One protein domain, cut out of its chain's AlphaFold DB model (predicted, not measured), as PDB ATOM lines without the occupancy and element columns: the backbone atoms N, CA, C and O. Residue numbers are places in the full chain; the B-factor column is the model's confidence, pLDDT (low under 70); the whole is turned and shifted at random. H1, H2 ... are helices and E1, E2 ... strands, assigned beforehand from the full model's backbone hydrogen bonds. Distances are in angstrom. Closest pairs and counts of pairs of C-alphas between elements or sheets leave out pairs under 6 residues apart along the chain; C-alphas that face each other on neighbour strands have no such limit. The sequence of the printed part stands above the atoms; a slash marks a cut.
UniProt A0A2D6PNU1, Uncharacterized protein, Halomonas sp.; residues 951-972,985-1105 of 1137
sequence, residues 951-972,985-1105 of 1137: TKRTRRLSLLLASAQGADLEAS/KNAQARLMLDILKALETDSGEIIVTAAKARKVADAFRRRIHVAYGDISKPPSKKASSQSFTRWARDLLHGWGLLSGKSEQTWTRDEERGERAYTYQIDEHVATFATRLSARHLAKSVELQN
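AT A GLANCE: This is residues 951 to 972 and 985 to 1105 of the 1137 residues of an uncharacterized protein of Halomonas sp. (UniProt A0A2D6PNU1). A short two-stranded ribbon, E1 and E2, runs beside a cluster of mostly crossed helices, H1 to H4, in which H1 meets H2, H2 meets H3, H3 meets H4 and H4 comes back to H1. From the end of E2 the longest helix, H5, crosses H1 and runs out to one end of the long axis, while the loop around Gly 1073 makes the other end. The 143 printed residues include five named helices and two named strands, in the order H1 H2 E1 H3 H4 E2 H5; the sheet, E1 - E2, is antiparallel and the class is mostly helix. The whole is compact, with a radius of gyration of the C-alphas of 16.1 A, and elongated, spanning 54 by 33 by 27 A.

HOW THE PARTS SIT: E1, residues 1006 to 1008, and E2, residues 1077 to 1081, are antiparallel neighbours at 143 degrees, with N 1008 and O 1077 2.8 A apart and N 1079 and O 1006 2.8 A apart, within hydrogen-bond range. Residues 1057 to 1058 pair antiparallel with residues 1080 to 1081 of E2. H4, residues 1041 to 1054, comes closest to E1 at the C-alphas of Val 1008 and Thr 1045, 6.9 A. H3, residues 1010 to 1020, touches H4 at a steep tilt of 68 degrees, only just short of about perpendicular, with the closest C-alphas, Ala 1010 and Thr 1045, 5.3 A apart. H2, residues 985 to 999, touches H3 with residues 995 to 999 alone, closest at the C-alphas of Ala 998 and Val 1016, 6.6 A; they run opposite ways at 35.1 degrees, only just a steep tilt. H2 and H4 are near each other. The hub is H1, residues 951 to 964. It touches H2 about perpendicular, 83 degrees, at the C-alphas of Leu 960 and Ala 989, 5.3 A, and H4 at 86 degrees, at those of Arg 953 and Gly 1054, 5.5 A. H5, residues 1083 to 1105, touches H1 at a steep tilt of 53 degrees, the same way, closest at the C-alphas of Ser 958 and Ala 1089, 4.3 A. Every O i to N i+4 pair is within hydrogen-bond range in H1, H2, H3 and H4; in H5, 17 of 19 are.

IN THESE COORDINATES: E2 measures 13.5 A and E1 6.9 A. H5 measures 32.7 A, with a kink of 28 degrees near residue 1090, and ends at C-alpha 1105, (183.394, 154.806, 233.132). H2 measures 21.1 A, H4 20.0 A, H3 15.4 A and H1 19.9 A, beginning at C-alpha 951, (160.167, 146.340, 216.975).

THE WHOLE: The C-alphas farthest apart, Gly 1073 and Asn 1105, are 54.7 A apart. Residues 973 to 984 are not printed, and C-alphas 972 and 985 are 10.8 A apart across the cut. The links H3 to H4 and H4 to E2 are long. The mean pLDDT of the printed part is 79.8; residues 971 to 972, 1026 to 1029, 1060 to 1074 and 1102 to 1105 are under 70.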
ATOM      1  N   THR A 951     159.223 145.289 216.532       89.31
ATOM      2  CA  THR A 951     160.167 146.340 216.975       89.31
ATOM      3  C   THR A 951     159.871 146.855 218.387       89.31
ATOM      4  O   THR A 951     160.768 147.043 219.211       89.31
ATOM      5  N   LYS A 952     158.590 147.046 218.711       87.50
ATOM      6  CA  LYS A 952     158.141 147.546 220.011       87.50
ATOM      7  C   LYS A 952     158.230 146.485 221.110       87.50
ATOM      8  O   LYS A 952     158.646 146.817 222.220       87.50
ATOM      9  N   ARG A 953     157.856 145.233 220.815       90.94
ATOM     10  CA  ARG A 953     157.987 144.085 221.732       90.94
ATOM     11  C   ARG A 953     159.459 143.818 222.044       90.94
ATOM     12  O   ARG A 953     159.819 143.782 223.216       90.94
ATOM     13  N   THR A 954     160.301 143.769 221.014       91.31
ATOM     14  CA  THR A 954     161.757 143.618 221.107       91.31
ATOM     15  C   THR A 954     162.381 144.713 221.961       91.31
ATOM     16  O   THR A 954     163.094 144.412 222.915       91.31
ATOM     17  N   ARG A 955     162.059 145.986 221.691       89.00
ATOM     18  CA  ARG A 955     162.551 147.113 222.494       89.00
ATOM     19  C   ARG A 955     162.132 147.008 223.961       89.00
ATOM     20  O   ARG A 955     162.911 147.317 224.849       89.00
ATOM     21  N   ARG A 956     160.885 146.642 224.253       89.50
ATOM     22  CA  ARG A 956     160.408 146.542 225.642       89.50
ATOM     23  C   ARG A 956     161.068 145.384 226.384       89.50
ATOM     24  O   ARG A 956     161.496 145.566 227.521       89.50
ATOM     25  N   LEU A 957     161.192 144.230 225.730       89.88
ATOM     26  CA  LEU A 957     161.878 143.073 226.292       89.88
ATOM     27  C   LEU A 957     163.372 143.361 226.507       89.88
ATOM     28  O   LEU A 957     163.897 143.012 227.558       89.88
ATOM     29  N   SER A 958     164.043 144.069 225.588       89.75
ATOM     30  CA  SER A 958     165.458 144.436 225.757       89.75
ATOM     31  C   SER A 958     165.683 145.336 226.974       89.75
ATOM     32  O   SER A 958     166.676 145.169 227.676       89.75
ATOM     33  N   LEU A 959     164.745 146.246 227.272       86.81
ATOM     34  CA  LEU A 959     164.778 147.061 228.492       86.81
ATOM     35  C   LEU A 959     164.599 146.202 229.754       86.81
ATOM     36  O   LEU A 959     165.287 146.442 230.743       86.81
ATOM     37  N   LEU A 960     163.711 145.200 229.736       87.44
ATOM     38  CA  LEU A 960     163.552 144.275 230.868       87.44
ATOM     39  C   LEU A 960     164.819 143.456 231.113       87.44
ATOM     40  O   LEU A 960     165.276 143.391 232.251       87.44
ATOM     41  N   LEU A 961     165.388 142.870 230.056       86.81
ATOM     42  CA  LEU A 961     166.603 142.058 230.134       86.81
ATOM     43  C   LEU A 961     167.789 142.883 230.651       86.81
ATOM     44  O   LEU A 961     168.475 142.457 231.578       86.81
ATOM     45  N   ALA A 962     167.975 144.096 230.127       84.81
ATOM     46  CA  ALA A 962     169.043 144.988 230.563       84.81
ATOM     47  C   ALA A 962     168.829 145.475 232.008       84.81
ATOM     48  O   ALA A 962     169.765 145.461 232.806       84.81
ATOM     49  N   SER A 963     167.597 145.838 232.387       83.94
ATOM     50  CA  SER A 963     167.282 146.241 233.765       83.94
ATOM     51  C   SER A 963     167.455 145.095 234.762       83.94
ATOM     52  O   SER A 963     167.870 145.350 235.891       83.94
ATOM     53  N   ALA A 964     167.139 143.853 234.378       82.88
ATOM     54  CA  ALA A 964     167.354 142.672 235.216       82.88
ATOM     55  C   ALA A 964     168.850 142.391 235.445       82.88
ATOM     56  O   ALA A 964     169.221 141.855 236.484       82.88
ATOM     57  N   GLN A 965     169.705 142.814 234.507       82.62
ATOM     58  CA  GLN A 965     171.169 142.766 234.607       82.62
ATOM     59  C   GLN A 965     171.774 144.016 235.276       82.62
ATOM     60  O   GLN A 965     172.992 144.138 235.362       82.62
ATOM     61  N   GLY A 966     170.942 144.942 235.770       78.06
ATOM     62  CA  GLY A 966     171.384 146.129 236.506       78.06
ATOM     63  C   GLY A 966     171.770 147.338 235.647       78.06
ATOM     64  O   GLY A 966     172.352 148.278 236.183       78.06
ATOM     65  N   ALA A 967     171.447 147.349 234.350       79.44
ATOM     66  CA  ALA A 967     171.721 148.496 233.484       79.44
ATOM     67  C   ALA A 967     170.912 149.739 233.899       79.44
ATOM     68  O   ALA A 967     169.718 149.644 234.200       79.44
ATOM     69  N   ASP A 968     171.541 150.914 233.834       79.38
ATOM     70  CA  ASP A 968     170.850 152.198 233.912       79.38
ATOM     71  C   ASP A 968     170.350 152.607 232.518       79.38
ATOM     72  O   ASP A 968     171.106 153.037 231.646       79.38
ATOM     73  N   LEU A 969     169.043 152.462 232.294       73.56
ATOM     74  CA  LEU A 969     168.402 152.687 230.995       73.56
ATOM     75  C   LEU A 969     168.171 154.170 230.671       73.56
ATOM     76  O   LEU A 969     167.725 154.501 229.564       73.56
ATOM     77  N   GLU A 970     168.412 155.053 231.637       71.19
ATOM     78  CA  GLU A 970     168.244 156.502 231.504       71.19
ATOM     79  C   GLU A 970     169.572 157.200 231.173       71.19
ATOM     80  O   GLU A 970     169.555 158.330 230.694       71.19
ATOM     81  N   ALA A 971     170.699 156.487 231.285       60.56
ATOM     82  CA  ALA A 971     172.048 156.969 230.998       60.56
ATOM     83  C   ALA A 971     172.256 157.499 229.558       60.56
ATOM     84  O   ALA A 971     173.105 158.350 229.339       60.56
ATOM     85  N   SER A 972     171.491 157.027 228.562       54.22
ATOM     86  CA  SER A 972     171.722 157.352 227.141       54.22
ATOM     87  C   SER A 972     170.979 158.576 226.592       54.22
ATOM     88  O   SER A 972     171.161 158.904 225.420       54.22
ATOM     89  N   LYS A 985     162.253 155.048 231.970       76.25
ATOM     90  CA  LYS A 985     162.490 153.701 231.401       76.25
ATOM     91  C   LYS A 985     162.869 152.715 232.511       76.25
ATOM     92  O   LYS A 985     162.359 151.596 232.519       76.25
ATOM     93  N   ASN A 986     163.652 153.168 233.496       78.38
ATOM     94  CA  ASN A 986     164.009 152.373 234.670       78.38
ATOM     95  C   ASN A 986     162.778 152.045 235.527       78.38
ATOM     96  O   ASN A 986     162.583 150.897 235.921       78.38
ATOM     97  N   ALA A 987     161.904 153.024 235.802       79.50
ATOM     98  CA  ALA A 987     160.716 152.767 236.622       79.50
ATOM     99  C   ALA A 987     159.694 151.869 235.909       79.50
ATOM    100  O   ALA A 987     159.055 151.049 236.561       79.50
ATOM    101  N   GLN A 988     159.553 151.996 234.587       83.62
ATOM    102  CA  GLN A 988     158.679 151.132 233.792       83.62
ATOM    103  C   GLN A 988     159.199 149.692 233.754       83.62
ATOM    104  O   GLN A 988     158.426 148.775 234.020       83.62
ATOM    105  N   ALA A 989     160.498 149.490 233.507       84.12
ATOM    106  CA  ALA A 989     161.104 148.161 233.531       84.12
ATOM    107  C   ALA A 989     160.960 147.504 234.915       84.12
ATOM    108  O   ALA A 989     160.463 146.384 235.007       84.12
ATOM    109  N   ARG A 990     161.268 148.227 236.003       83.88
ATOM    110  CA  ARG A 990     161.083 147.735 237.385       83.88
ATOM    111  C   ARG A 990     159.628 147.400 237.702       83.88
ATOM    112  O   ARG A 990     159.344 146.341 238.248       83.88
ATOM    113  N   LEU A 991     158.693 148.281 237.343       86.94
ATOM    114  CA  LEU A 991     157.265 148.054 237.570       86.94
ATOM    115  C   LEU A 991     156.765 146.816 236.820       86.94
ATOM    116  O   LEU A 991     155.951 146.067 237.353       86.94
ATOM    117  N   MET A 992     157.243 146.599 235.597       90.88
ATOM    118  CA  MET A 992     156.882 145.426 234.815       90.88
ATOM    119  C   MET A 992     157.530 144.145 235.367       90.88
ATOM    120  O   MET A 992     156.841 143.133 235.454       90.88
ATOM    121  N   LEU A 993     158.788 144.184 235.823       88.88
ATOM    122  CA  LEU A 993     159.423 143.066 236.541       88.88
ATOM    123  C   LEU A 993     158.636 142.691 237.809       88.88
ATOM    124  O   LEU A 993     158.381 141.513 238.045       88.88
ATOM    125  N   ASP A 994     158.165 143.679 238.576       89.62
ATOM    126  CA  ASP A 994     157.305 143.434 239.740       89.62
ATOM    127  C   ASP A 994     155.958 142.801 239.350       89.62
ATOM    128  O   ASP A 994     155.437 141.950 240.071       89.62
ATOM    129  N   ILE A 995     155.376 143.216 238.218       90.62
ATOM    130  CA  ILE A 995     154.137 142.632 237.684       90.62
ATOM    131  C   ILE A 995     154.366 141.175 237.264       90.62
ATOM    132  O   ILE A 995     153.530 140.330 237.581       90.62
ATOM    133  N   LEU A 996     155.479 140.871 236.589       90.06
ATOM    134  CA  LEU A 996     155.846 139.504 236.203       90.06
ATOM    135  C   LEU A 996     156.016 138.622 237.442       90.06
ATOM    136  O   LEU A 996     155.375 137.578 237.530       90.06
ATOM    137  N   LYS A 997     156.750 139.107 238.448       89.31
ATOM    138  CA  LYS A 997     156.932 138.427 239.736       89.31
ATOM    139  C   LYS A 997     155.615 138.179 240.478       89.31
ATOM    140  O   LYS A 997     155.454 137.173 241.154       89.31
ATOM    141  N   ALA A 998     154.640 139.082 240.352       88.50
ATOM    142  CA  ALA A 998     153.315 138.908 240.951       88.50
ATOM    143  C   ALA A 998     152.411 137.912 240.193       88.50
ATOM    144  O   ALA A 998     151.400 137.462 240.739       88.50
ATOM    145  N   LEU A 999     152.734 137.600 238.934       88.94
ATOM    146  CA  LEU A 999     152.049 136.589 238.118       88.94
ATOM    147  C   LEU A 999     152.725 135.213 238.199       88.94
ATOM    148  O   LEU A 999     152.057 134.196 237.972       88.94
ATOM    149  N   GLU A1000     154.006 135.198 238.555       88.19
ATOM    150  CA  GLU A1000     154.834 134.017 238.782       88.19
ATOM    151  C   GLU A1000     154.209 133.062 239.818       88.19
ATOM    152  O   GLU A1000     153.400 133.436 240.675       88.19
ATOM    153  N   THR A1001     154.511 131.783 239.671       84.12
ATOM    154  CA  THR A1001     154.153 130.705 240.597       84.12
ATOM    155  C   THR A1001     155.384 130.279 241.383       84.12
ATOM    156  O   THR A1001     156.502 130.649 241.038       84.12
ATOM    157  N   ASP A1002     155.202 129.451 242.411       80.88
ATOM    158  CA  ASP A1002     156.326 128.922 243.193       80.88
ATOM    159  C   ASP A1002     157.274 128.040 242.351       80.88
ATOM    160  O   ASP A1002     158.436 127.866 242.707       80.88
ATOM    161  N   SER A1003     156.801 127.518 241.211       77.12
ATOM    162  CA  SER A1003     157.602 126.794 240.215       77.12
ATOM    163  C   SER A1003     158.301 127.701 239.190       77.12
ATOM    164  O   SER A1003     158.974 127.190 238.298       77.12
ATOM    165  N   GLY A1004     158.152 129.027 239.289       78.50
ATOM    166  CA  GLY A1004     158.757 130.000 238.370       78.50
ATOM    167  C   GLY A1004     157.968 130.245 237.078       78.50
ATOM    168  O   GLY A1004     158.405 130.997 236.210       78.50
ATOM    169  N   GLU A1005     156.788 129.638 236.916       82.25
ATOM    170  CA  GLU A1005     155.961 129.829 235.720       82.25
ATOM    171  C   GLU A1005     155.081 131.077 235.832       82.25
ATOM    172  O   GLU A1005     154.408 131.292 236.846       82.25
ATOM    173  N   ILE A1006     155.004 131.868 234.759       88.19
ATOM    174  CA  ILE A1006     154.119 133.035 234.681       88.19
ATOM    175  C   ILE A1006     152.729 132.569 234.252       88.19
ATOM    176  O   ILE A1006     152.521 132.190 233.099       88.19
ATOM    177  N   ILE A1007     151.754 132.643 235.165       85.62
ATOM    178  CA  ILE A1007     150.384 132.179 234.909       85.62
ATOM    179  C   ILE A1007     149.371 133.307 235.106       85.62
ATOM    180  O   ILE A1007     149.273 133.913 236.175       85.62
ATOM    181  N   VAL A1008     148.533 133.535 234.093       87.81
ATOM    182  CA  VAL A1008     147.415 134.483 234.144       87.81
ATOM    183  C   VAL A1008     146.099 133.733 234.343       87.81
ATOM    184  O   VAL A1008     145.625 133.044 233.447       87.81
ATOM    185  N   THR A1009     145.458 133.920 235.498       86.69
ATOM    186  CA  THR A1009     144.042 133.573 235.742       86.69
ATOM    187  C   THR A1009     143.214 134.845 235.916       86.69
ATOM    188  O   THR A1009     143.771 135.932 236.100       86.69
ATOM    189  N   ALA A1010     141.883 134.753 235.877       83.50
ATOM    190  CA  ALA A1010     141.023 135.905 236.160       83.50
ATOM    191  C   ALA A1010     141.277 136.469 237.569       83.50
ATOM    192  O   ALA A1010     141.428 137.686 237.732       83.50
ATOM    193  N   ALA A1011     141.398 135.591 238.569       83.94
ATOM    194  CA  ALA A1011     141.725 135.975 239.936       83.94
ATOM    195  C   ALA A1011     143.112 136.636 240.058       83.94
ATOM    196  O   ALA A1011     143.221 137.709 240.662       83.94
ATOM    197  N   LYS A1012     144.169 136.053 239.466       88.81
ATOM    198  CA  LYS A1012     145.527 136.633 239.489       88.81
ATOM    199  C   LYS A1012     145.579 137.975 238.756       88.81
ATOM    200  O   LYS A1012     146.080 138.947 239.315       88.81
ATOM    201  N   ALA A1013     144.984 138.075 237.566       90.31
ATOM    202  CA  ALA A1013     144.944 139.318 236.794       90.31
ATOM    203  C   ALA A1013     144.243 140.451 237.556       90.31
ATOM    204  O   ALA A1013     144.699 141.594 237.528       90.31
ATOM    205  N   ARG A1014     143.158 140.146 238.281       90.44
ATOM    206  CA  ARG A1014     142.463 141.121 239.130       90.44
ATOM    207  C   ARG A1014     143.298 141.527 240.349       90.44
ATOM    208  O   ARG A1014     143.385 142.719 240.630       90.44
ATOM    209  N   LYS A1015     143.960 140.578 241.025       90.00
ATOM    210  CA  LYS A1015     144.877 140.874 242.142       90.00
ATOM    211  C   LYS A1015     146.030 141.781 241.709       90.00
ATOM    212  O   LYS A1015     146.279 142.794 242.354       90.00
ATOM    213  N   VAL A1016     146.679 141.461 240.589       91.69
ATOM    214  CA  VAL A1016     147.747 142.281 240.001       91.69
ATOM    215  C   VAL A1016     147.208 143.656 239.606       91.69
ATOM    216  O   VAL A1016     147.773 144.680 239.982       91.69
ATOM    217  N   ALA A1017     146.061 143.717 238.932       90.94
ATOM    218  CA  ALA A1017     145.442 144.992 238.601       90.94
ATOM    219  C   ALA A1017     145.192 145.857 239.844       90.94
ATOM    220  O   ALA A1017     145.493 147.045 239.818       90.94
ATOM    221  N   ASP A1018     144.672 145.297 240.935       89.25
ATOM    222  CA  ASP A1018     144.394 146.060 242.153       89.25
ATOM    223  C   ASP A1018     145.665 146.489 242.900       89.25
ATOM    224  O   ASP A1018     145.722 147.629 243.368       89.25
ATOM    225  N   ALA A1019     146.698 145.641 242.937       88.62
ATOM    226  CA  ALA A1019     147.984 145.947 243.564       88.62
ATOM    227  C   ALA A1019     148.752 147.061 242.831       88.62
ATOM    228  O   ALA A1019     149.334 147.948 243.460       88.62
ATOM    229  N   PHE A1020     148.724 147.060 241.496       89.31
ATOM    230  CA  PHE A1020     149.564 147.945 240.684       89.31
ATOM    231  C   PHE A1020     148.825 149.157 240.092       89.31
ATOM    232  O   PHE A1020     149.474 150.098 239.639       89.31
ATOM    233  N   ARG A1021     147.483 149.232 240.158       89.38
ATOM    234  CA  ARG A1021     146.677 150.341 239.585       89.38
ATOM    235  C   ARG A1021     147.140 151.742 239.984       89.38
ATOM    236  O   ARG A1021     147.047 152.654 239.169       89.38
ATOM    237  N   ARG A1022     147.578 151.930 241.233       82.94
ATOM    238  CA  ARG A1022     148.065 153.229 241.739       82.94
ATOM    239  C   ARG A1022     149.520 153.515 241.354       82.94
ATOM    240  O   ARG A1022     149.907 154.674 241.330       82.94
ATOM    241  N   ARG A1023     150.298 152.471 241.046       81.75
ATOM    242  CA  ARG A1023     151.711 152.544 240.639       81.75
ATOM    243  C   ARG A1023     151.869 152.763 239.129       81.75
ATOM    244  O   ARG A1023     152.858 153.343 238.700       81.75
ATOM    245  N   ILE A1024     150.888 152.339 238.326       81.69
ATOM    246  CA  ILE A1024     150.861 152.566 236.874       81.69
ATOM    247  C   ILE A1024     150.447 154.019 236.591       81.69
ATOM    248  O   ILE A1024     149.260 154.372 236.590       81.69
ATOM    249  N   HIS A1025     151.444 154.877 236.366       73.06
ATOM    250  CA  HIS A1025     151.238 156.283 236.036       73.06
ATOM    251  C   HIS A1025     150.674 156.453 234.616       73.06
ATOM    252  O   HIS A1025     151.004 155.691 233.712       73.06
ATOM    253  N   VAL A1026     149.837 157.476 234.378       58.00
ATOM    254  CA  VAL A1026     149.211 157.684 233.051       58.00
ATOM    255  C   VAL A1026     150.231 158.038 231.960       58.00
ATOM    256  O   VAL A1026     149.974 157.805 230.787       58.00
ATOM    257  N   ALA A1027     151.388 158.574 232.360       55.38
ATOM    258  CA  ALA A1027     152.481 158.949 231.464       55.38
ATOM    259  C   ALA A1027     153.386 157.767 231.062       55.38
ATOM    260  O   ALA A1027     154.223 157.917 230.177       55.38
ATOM    261  N   TYR A1028     153.239 156.591 231.683       67.81
ATOM    262  CA  TYR A1028     154.041 155.402 231.371       67.81
ATOM    263  C   TYR A1028     153.514 154.684 230.131       67.81
ATOM    264  O   TYR A1028     153.243 153.500 230.219       67.81
ATOM    265  N   GLY A1029     153.326 155.377 229.001       64.44
ATOM    266  CA  GLY A1029     152.573 154.911 227.822       64.44
ATOM    267  C   GLY A1029     152.869 153.492 227.291       64.44
ATOM    268  O   GLY A1029     152.100 152.985 226.473       64.44
ATOM    269  N   ASP A1030     153.925 152.825 227.770       76.38
ATOM    270  CA  ASP A1030     154.224 151.418 227.524       76.38
ATOM    271  C   ASP A1030     153.550 150.380 228.454       76.38
ATOM    272  O   ASP A1030     153.436 149.216 228.060       76.38
ATOM    273  N   ILE A1031     153.033 150.775 229.623       83.62
ATOM    274  CA  ILE A1031     152.260 149.930 230.553       83.62
ATOM    275  C   ILE A1031     150.819 150.442 230.607       83.62
ATOM    276  O   ILE A1031     150.534 151.525 231.122       83.62
ATOM    277  N   SER A1032     149.883 149.657 230.076       84.88
ATOM    278  CA  SER A1032     148.469 150.035 230.018       84.88
ATOM    279  C   SER A1032     147.816 150.019 231.406       84.88
ATOM    280  O   SER A1032     148.038 149.113 232.215       84.88
ATOM    281  N   LYS A1033     146.955 151.009 231.695       86.19
ATOM    282  CA  LYS A1033     146.178 151.021 232.944       86.19
ATOM    283  C   LYS A1033     145.198 149.841 232.990       86.19
ATOM    284  O   LYS A1033     144.544 149.560 231.984       86.19
ATOM    285  N   PRO A1034     145.019 149.207 234.161       88.56
ATOM    286  CA  PRO A1034     144.080 148.106 234.294       88.56
ATOM    287  C   PRO A1034     142.619 148.569 234.136       88.56
ATOM    288  O   PRO A1034     142.293 149.710 234.496       88.56
ATOM    289  N   PRO A1035     141.708 147.676 233.694       88.31
ATOM    290  CA  PRO A1035     140.271 147.939 233.597       88.31
ATOM    291  C   PRO A1035     139.678 148.474 234.903       88.31
ATOM    292  O   PRO A1035     140.227 148.249 235.983       88.31
ATOM    293  N   SER A1036     138.543 149.178 234.851       87.75
ATOM    294  CA  SER A1036     137.877 149.684 236.065       87.75
ATOM    295  C   SER A1036     137.559 148.546 237.051       87.75
ATOM    296  O   SER A1036     137.361 147.404 236.646       87.75
ATOM    297  N   LYS A1037     137.475 148.831 238.359       85.06
ATOM    298  CA  LYS A1037     137.160 147.801 239.378       85.06
ATOM    299  C   LYS A1037     135.832 147.063 239.119       85.06
ATOM    300  O   LYS A1037     135.656 145.930 239.564       85.06
ATOM    301  N   LYS A1038     134.911 147.704 238.385       85.25
ATOM    302  CA  LYS A1038     133.604 147.161 237.982       85.25
ATOM    303  C   LYS A1038     133.659 146.303 236.707       85.25
ATOM    304  O   LYS A1038     132.639 145.751 236.318       85.25
ATOM    305  N   ALA A1039     134.809 146.213 236.038       86.19
ATOM    306  CA  ALA A1039     134.950 145.457 234.800       86.19
ATOM    307  C   ALA A1039     134.854 143.939 235.031       86.19
ATOM    308  O   ALA A1039     135.161 143.428 236.112       86.19
ATOM    309  N   SER A1040     134.447 143.220 233.984       86.00
ATOM    310  CA  SER A1040     134.312 141.762 234.013       86.00
ATOM    311  C   SER A1040     135.660 141.064 234.231       86.00
ATOM    312  O   SER A1040     136.709 141.591 233.854       86.00
ATOM    313  N   SER A1041     135.641 139.846 234.776       82.19
ATOM    314  CA  SER A1041     136.830 138.986 234.888       82.19
ATOM    315  C   SER A1041     137.547 138.804 233.544       82.19
ATOM    316  O   SER A1041     138.770 138.899 233.479       82.19
ATOM    317  N   GLN A1042     136.786 138.669 232.452       81.81
ATOM    318  CA  GLN A1042     137.328 138.562 231.097       81.81
ATOM    319  C   GLN A1042     138.107 139.816 230.673       81.81
ATOM    320  O   GLN A1042     139.114 139.706 229.976       81.81
ATOM    321  N   SER A1043     137.683 141.004 231.113       86.00
ATOM    322  CA  SER A1043     138.389 142.260 230.839       86.00
ATOM    323  C   SER A1043     139.756 142.311 231.528       86.00
ATOM    324  O   SER A1043     140.716 142.781 230.923       86.00
ATOM    325  N   PHE A1044     139.864 141.809 232.765       87.69
ATOM    326  CA  PHE A1044     141.139 141.733 233.489       87.69
ATOM    327  C   PHE A1044     142.086 140.713 232.866       87.69
ATOM    328  O   PHE A1044     143.255 141.025 232.652       87.69
ATOM    329  N   THR A1045     141.572 139.532 232.509       86.75
ATOM    330  CA  THR A1045     142.356 138.525 231.792       86.75
ATOM    331  C   THR A1045     142.853 139.079 230.458       86.75
ATOM    332  O   THR A1045     144.041 138.995 230.190       86.75
ATOM    333  N   ARG A1046     141.993 139.714 229.647       87.06
ATOM    334  CA  ARG A1046     142.406 140.325 228.369       87.06
ATOM    335  C   ARG A1046     143.496 141.384 228.566       87.06
ATOM    336  O   ARG A1046     144.515 141.311 227.898       87.06
ATOM    337  N   TRP A1047     143.327 142.295 229.527       93.00
ATOM    338  CA  TRP A1047     144.336 143.315 229.837       93.00
ATOM    339  C   TRP A1047     145.705 142.714 230.182       93.00
ATOM    340  O   TRP A1047     146.708 143.146 229.623       93.00
ATOM    341  N   ALA A1048     145.751 141.716 231.070       89.12
ATOM    342  CA  ALA A1048     147.007 141.083 231.466       89.12
ATOM    343  C   ALA A1048     147.667 140.356 230.283       89.12
ATOM    344  O   ALA A1048     148.872 140.469 230.088       89.12
ATOM    345  N   ARG A1049     146.873 139.673 229.452       89.88
ATOM    346  CA  ARG A1049     147.364 138.997 228.245       89.88
ATOM    347  C   ARG A1049     147.946 139.980 227.227       89.88
ATOM    348  O   ARG A1049     149.045 139.746 226.733       89.88
ATOM    349  N   ASP A1050     147.246 141.079 226.951       89.25
ATOM    350  CA  ASP A1050     147.700 142.118 226.018       89.25
ATOM    351  C   ASP A1050     148.961 142.826 226.544       89.25
ATOM    352  O   ASP A1050     149.860 143.162 225.771       89.25
ATOM    353  N   LEU A1051     149.051 143.027 227.867       90.62
ATOM    354  CA  LEU A1051     150.229 143.588 228.525       90.62
ATOM    355  C   LEU A1051     151.445 142.662 228.374       90.62
ATOM    356  O   LEU A1051     152.485 143.126 227.923       90.62
ATOM    357  N   LEU A1052     151.313 141.369 228.692       90.75
ATOM    358  CA  LEU A1052     152.403 140.392 228.552       90.75
ATOM    359  C   LEU A1052     152.850 140.240 227.092       90.75
ATOM    360  O   LEU A1052     154.041 140.332 226.801       90.75
ATOM    361  N   HIS A1053     151.895 140.123 226.163       89.50
ATOM    362  CA  HIS A1053     152.180 140.071 224.728       89.50
ATOM    363  C   HIS A1053     152.927 141.319 224.249       89.50
ATOM    364  O   HIS A1053     153.936 141.235 223.550       89.50
ATOM    365  N   GLY A1054     152.473 142.503 224.668       87.44
ATOM    366  CA  GLY A1054     153.104 143.775 224.329       87.44
ATOM    367  C   GLY A1054     154.527 143.945 224.870       87.44
ATOM    368  O   GLY A1054     155.206 144.873 224.429       87.44
ATOM    369  N   TRP A1055     154.971 143.098 225.800       90.81
ATOM    370  CA  TRP A1055     156.310 143.103 226.395       90.81
ATOM    371  C   TRP A1055     157.154 141.880 225.994       90.81
ATOM    372  O   TRP A1055     158.202 141.647 226.587       90.81
ATOM    373  N   GLY A1056     156.735 141.139 224.959       87.75
ATOM    374  CA  GLY A1056     157.528 140.056 224.366       87.75
ATOM    375  C   GLY A1056     157.334 138.683 225.012       87.75
ATOM    376  O   GLY A1056     158.186 137.818 224.842       87.75
ATOM    377  N   LEU A1057     156.240 138.470 225.754       89.50
ATOM    378  CA  LEU A1057     155.875 137.152 226.275       89.50
ATOM    379  C   LEU A1057     154.719 136.550 225.470       89.50
ATOM    380  O   LEU A1057     153.711 137.211 225.221       89.50
ATOM    381  N   LEU A1058     154.820 135.268 225.133       85.81
ATOM    382  CA  LEU A1058     153.776 134.509 224.452       85.81
ATOM    383  C   LEU A1058     153.261 133.367 225.325       85.81
ATOM    384  O   LEU A1058     153.991 132.776 226.114       85.81
ATOM    385  N   SER A1059     151.985 133.033 225.149       81.69
ATOM    386  CA  SER A1059     151.434 131.766 225.627       81.69
ATOM    387  C   SER A1059     151.641 130.701 224.547       81.69
ATOM    388  O   SER A1059     151.288 130.969 223.396       81.69
ATOM    389  N   GLY A1060     152.200 129.533 224.891       63.47
ATOM    390  CA  GLY A1060     152.544 128.462 223.939       63.47
ATOM    391  C   GLY A1060     151.405 128.104 222.967       63.47
ATOM    392  O   GLY A1060     150.231 128.118 223.339       63.47
ATOM    393  N   LYS A1061     151.740 127.849 221.693       43.88
ATOM    394  CA  LYS A1061     150.772 127.586 220.612       43.88
ATOM    395  C   LYS A1061     150.347 126.108 220.555       43.88
ATOM    396  O   LYS A1061     151.162 125.205 220.692       43.88
ATOM    397  N   SER A1062     149.087 125.935 220.155       37.47
ATOM    398  CA  SER A1062     148.345 124.712 219.807       37.47
ATOM    399  C   SER A1062     147.646 123.995 220.970       37.47
ATOM    400  O   SER A1062     148.251 123.553 221.933       37.47
ATOM    401  N   GLU A1063     146.321 123.936 220.828       38.06
ATOM    402  CA  GLU A1063     145.299 123.539 221.797       38.06
ATOM    403  C   GLU A1063     145.082 124.473 222.990       38.06
ATOM    404  O   GLU A1063     145.979 125.002 223.633       38.06
ATOM    405  N   GLN A1064     143.804 124.705 223.260       42.56
ATOM    406  CA  GLN A1064     143.304 125.382 224.439       42.56
ATOM    407  C   GLN A1064     143.647 124.563 225.692       42.56
ATOM    408  O   GLN A1064     142.767 123.944 226.282       42.56
ATOM    409  N   THR A1065     144.898 124.566 226.138       40.28
ATOM    410  CA  THR A1065     145.285 124.036 227.450       40.28
ATOM    411  C   THR A1065     144.929 125.058 228.527       40.28
ATOM    412  O   THR A1065     145.761 125.558 229.274       40.28
ATOM    413  N   TRP A1066     143.633 125.374 228.626       49.62
ATOM    414  CA  TRP A1066     143.088 125.785 229.910       49.62
ATOM    415  C   TRP A1066     143.100 124.527 230.768       49.62
ATOM    416  O   TRP A1066     142.245 123.659 230.601       49.62
ATOM    417  N   THR A1067     144.032 124.413 231.701       48.75
ATOM    418  CA  THR A1067     143.746 123.567 232.852       48.75
ATOM    419  C   THR A1067     142.650 124.271 233.639       48.75
ATOM    420  O   THR A1067     142.712 125.473 233.926       48.75
ATOM    421  N   ARG A1068     141.567 123.541 233.897       47.06
ATOM    422  CA  ARG A1068     140.598 123.954 234.899       47.06
ATOM    423  C   ARG A1068     141.323 123.741 236.216       47.06
ATOM    424  O   ARG A1068     141.610 122.599 236.545       47.06
ATOM    425  N   ASP A1069     141.682 124.822 236.897       50.38
ATOM    426  CA  ASP A1069     142.227 124.735 238.253       50.38
ATOM    427  C   ASP A1069     141.255 123.870 239.078       50.38
ATOM    428  O   ASP A1069     140.095 124.267 239.257       50.38
ATOM    429  N   GLU A1070     141.666 122.651 239.452       47.25
ATOM    430  CA  GLU A1070     140.782 121.628 240.035       47.25
ATOM    431  C   GLU A1070     140.160 122.107 241.357       47.25
ATOM    432  O   GLU A1070     139.066 121.671 241.715       47.25
ATOM    433  N   GLU A1071     140.775 123.093 242.019       46.69
ATOM    434  CA  GLU A1071     140.237 123.729 243.223       46.69
ATOM    435  C   GLU A1071     139.219 124.855 242.948       46.69
ATOM    436  O   GLU A1071     138.450 125.206 243.847       46.69
ATOM    437  N   ARG A1072     139.201 125.483 241.755       50.44
ATOM    438  CA  ARG A1072     138.473 126.763 241.537       50.44
ATOM    439  C   ARG A1072     137.717 126.938 240.220       50.44
ATOM    440  O   ARG A1072     136.927 127.874 240.104       50.44
ATOM    441  N   GLY A1073     137.906 126.078 239.225       55.59
ATOM    442  CA  GLY A1073     137.102 126.106 238.000       55.59
ATOM    443  C   GLY A1073     137.432 127.208 236.974       55.59
ATOM    444  O   GLY A1073     136.683 127.339 236.004       55.59
ATOM    445  N   GLU A1074     138.506 127.992 237.155       65.19
ATOM    446  CA  GLU A1074     138.904 129.106 236.268       65.19
ATOM    447  C   GLU A1074     139.887 128.680 235.154       65.19
ATOM    448  O   GLU A1074     140.590 127.683 235.280       65.19
ATOM    449  N   ARG A1075     139.956 129.460 234.058       72.69
ATOM    450  CA  ARG A1075     140.929 129.265 232.963       72.69
ATOM    451  C   ARG A1075     142.286 129.889 233.314       72.69
ATOM    452  O   ARG A1075     142.335 131.087 233.609       72.69
ATOM    453  N   ALA A1076     143.362 129.113 233.198       78.88
ATOM    454  CA  ALA A1076     144.749 129.545 233.392       78.88
ATOM    455  C   ALA A1076     145.525 129.623 232.062       78.88
ATOM    456  O   ALA A1076     145.346 128.773 231.198       78.88
ATOM    457  N   TYR A1077     146.360 130.654 231.895       84.12
ATOM    458  CA  TYR A1077     147.175 130.901 230.698       84.12
ATOM    459  C   TYR A1077     148.648 130.970 231.113       84.12
ATOM    460  O   TYR A1077     149.015 131.903 231.830       84.12
ATOM    461  N   THR A1078     149.480 130.038 230.661       85.19
ATOM    462  CA  THR A1078     150.926 130.044 230.944       85.19
ATOM    463  C   THR A1078     151.677 130.842 229.882       85.19
ATOM    464  O   THR A1078     151.371 130.732 228.694       85.19
ATOM    465  N   TYR A1079     152.639 131.657 230.310       87.81
ATOM    466  CA  TYR A1079     153.433 132.547 229.467       87.81
ATOM    467  C   TYR A1079     154.926 132.246 229.582       87.81
ATOM    468  O   TYR A1079     155.438 132.004 230.672       87.81
ATOM    469  N   GLN A1080     155.617 132.330 228.451       87.50
ATOM    470  CA  GLN A1080     157.069 132.253 228.334       87.50
ATOM    471  C   GLN A1080     157.567 133.421 227.479       87.50
ATOM    472  O   GLN A1080     156.780 134.093 226.808       87.50
ATOM    473  N   ILE A1081     158.868 133.698 227.527       87.81
ATOM    474  CA  ILE A1081     159.471 134.682 226.626       87.81
ATOM    475  C   ILE A1081     159.335 134.157 225.192       87.81
ATOM    476  O   ILE A1081     159.611 132.991 224.925       87.81
ATOM    477  N   ASP A1082     158.887 135.018 224.284       87.06
ATOM    478  CA  ASP A1082     158.841 134.728 222.854       87.06
ATOM    479  C   ASP A1082     160.272 134.567 222.325       87.06
ATOM    480  O   ASP A1082     161.022 135.541 222.282       87.06
ATOM    481  N   GLU A1083     160.662 133.345 221.957       85.88
ATOM    482  CA  GLU A1083     162.019 133.019 221.497       85.88
ATOM    483  C   GLU A1083     162.433 133.866 220.284       85.88
ATOM    484  O   GLU A1083     163.573 134.326 220.200       85.88
ATOM    485  N   HIS A1084     161.485 134.178 219.393       86.31
ATOM    486  CA  HIS A1084     161.746 135.020 218.232       86.31
ATOM    487  C   HIS A1084     162.068 136.468 218.639       86.31
ATOM    488  O   HIS A1084     163.034 137.062 218.162       86.31
ATOM    489  N   VAL A1085     161.323 137.023 219.603       88.25
ATOM    490  CA  VAL A1085     161.579 138.366 220.160       88.25
ATOM    491  C   VAL A1085     162.857 138.379 221.010       88.25
ATOM    492  O   VAL A1085     163.598 139.365 220.999       88.25
ATOM    493  N   ALA A1086     163.136 137.295 221.741       87.62
ATOM    494  CA  ALA A1086     164.286 137.155 222.633       87.62
ATOM    495  C   ALA A1086     165.619 137.274 221.890       87.62
ATOM    496  O   ALA A1086     166.539 137.919 222.402       87.62
ATOM    497  N   THR A1087     165.711 136.708 220.683       88.25
ATOM    498  CA  THR A1087     166.907 136.773 219.830       88.25
ATOM    499  C   THR A1087     167.350 138.220 219.598       88.25
ATOM    500  O   THR A1087     168.478 138.595 219.930       88.25
ATOM    501  N   PHE A1088     166.440 139.075 219.126       91.44
ATOM    502  CA  PHE A1088     166.721 140.495 218.886       91.44
ATOM    503  C   PHE A1088     166.868 141.290 220.192       91.44
ATOM    504  O   PHE A1088     167.755 142.139 220.331       91.44
ATOM    505  N   ALA A1089     166.025 140.997 221.187       89.12
ATOM    506  CA  ALA A1089     166.028 141.704 222.465       89.12
ATOM    507  C   ALA A1089     167.338 141.499 223.238       89.12
ATOM    508  O   ALA A1089     167.815 142.433 223.878       89.12
ATOM    509  N   THR A1090     167.948 140.315 223.143       88.31
ATOM    510  CA  THR A1090     169.236 139.998 223.777       88.31
ATOM    511  C   THR A1090     170.369 140.829 223.174       88.31
ATOM    512  O   THR A1090     171.149 141.437 223.912       88.31
ATOM    513  N   ARG A1091     170.416 140.954 221.839       88.19
ATOM    514  CA  ARG A1091     171.405 141.795 221.138       88.19
ATOM    515  C   ARG A1091     171.267 143.272 221.527       88.19
ATOM    516  O   ARG A1091     172.258 143.943 221.814       88.19
ATOM    517  N   LEU A1092     170.036 143.781 221.603       86.88
ATOM    518  CA  LEU A1092     169.768 145.158 222.037       86.88
ATOM    519  C   LEU A1092     170.031 145.379 223.530       86.88
ATOM    520  O   LEU A1092     170.519 146.440 223.914       86.88
ATOM    521  N   SER A1093     169.756 144.381 224.371       86.12
ATOM    522  CA  SER A1093     170.061 144.413 225.805       86.12
ATOM    523  C   SER A1093     171.559 144.598 226.043       86.12
ATOM    524  O   SER A1093     171.949 145.436 226.854       86.12
ATOM    525  N   ALA A1094     172.406 143.898 225.279       84.00
ATOM    526  CA  ALA A1094     173.856 144.071 225.340       84.00
ATOM    527  C   ALA A1094     174.290 145.507 224.986       84.00
ATOM    528  O   ALA A1094     175.157 146.066 225.654       84.00
ATOM    529  N   ARG A1095     173.641 146.153 224.001       82.56
ATOM    530  CA  ARG A1095     173.890 147.572 223.672       82.56
ATOM    531  C   ARG A1095     173.493 148.515 224.814       82.56
ATOM    532  O   ARG A1095     174.211 149.476 225.076       82.56
ATOM    533  N   HIS A1096     172.368 148.266 225.490       81.12
ATOM    534  CA  HIS A1096     171.956 149.058 226.657       81.12
ATOM    535  C   HIS A1096     172.935 148.907 227.825       81.12
ATOM    536  O   HIS A1096     173.304 149.905 228.441       81.12
ATOM    537  N   LEU A1097     173.394 147.681 228.088       80.56
ATOM    538  CA  LEU A1097     174.376 147.398 229.131       80.56
ATOM    539  C   LEU A1097     175.730 148.056 228.822       80.56
ATOM    540  O   LEU A1097     176.288 148.727 229.684       80.56
ATOM    541  N   ALA A1098     176.214 147.949 227.580       79.81
ATOM    542  CA  ALA A1098     177.458 148.583 227.146       79.81
ATOM    543  C   ALA A1098     177.416 150.112 227.308       79.81
ATOM    544  O   ALA A1098     178.336 150.682 227.886       79.81
ATOM    545  N   LYS A1099     176.321 150.766 226.894       74.88
ATOM    546  CA  LYS A1099     176.128 152.215 227.092       74.88
ATOM    547  C   LYS A1099     176.052 152.605 228.570       74.88
ATOM    548  O   LYS A1099     176.586 153.639 228.952       74.88
ATOM    549  N   SER A1100     175.416 151.782 229.406       74.06
ATOM    550  CA  SER A1100     175.373 151.992 230.860       74.06
ATOM    551  C   SER A1100     176.773 151.923 231.487       74.06
ATOM    552  O   SER A1100     177.075 152.720 232.371       74.06
ATOM    553  N   VAL A1101     177.625 150.998 231.030       71.94
ATOM    554  CA  VAL A1101     179.014 150.835 231.497       71.94
ATOM    555  C   VAL A1101     179.919 151.957 230.977       71.94
ATOM    556  O   VAL A1101     180.712 152.505 231.736       71.94
ATOM    557  N   GLU A1102     179.785 152.344 229.707       66.94
ATOM    558  CA  GLU A1102     180.521 153.466 229.109       66.94
ATOM    559  C   GLU A1102     180.261 154.772 229.871       66.94
ATOM    560  O   GLU A1102     181.198 155.514 230.162       66.94
ATOM    561  N   LEU A1103     179.014 155.007 230.298       62.62
ATOM    562  CA  LEU A1103     178.673 156.173 231.107       62.62
ATOM    563  C   LEU A1103     179.257 156.105 232.524       62.62
ATOM    564  O   LEU A1103     179.814 157.096 232.993       62.62
ATOM    565  N   GLN A1104     179.174 154.943 233.186       59.91
ATOM    566  CA  GLN A1104     179.795 154.716 234.499       59.91
ATOM    567  C   GLN A1104     181.312 154.947 234.455       59.91
ATOM    568  O   GLN A1104     181.857 155.555 235.370       59.91
ATOM    569  N   ASN A1105     181.970 154.557 233.360       57.97
ATOM    570  CA  ASN A1105     183.394 154.806 233.132       57.97
ATOM    571  C   ASN A1105     183.691 156.273 232.754       57.97
ATOM    572  O   ASN A1105     184.735 156.799 233.125       57.97
TER     573      ASN A1105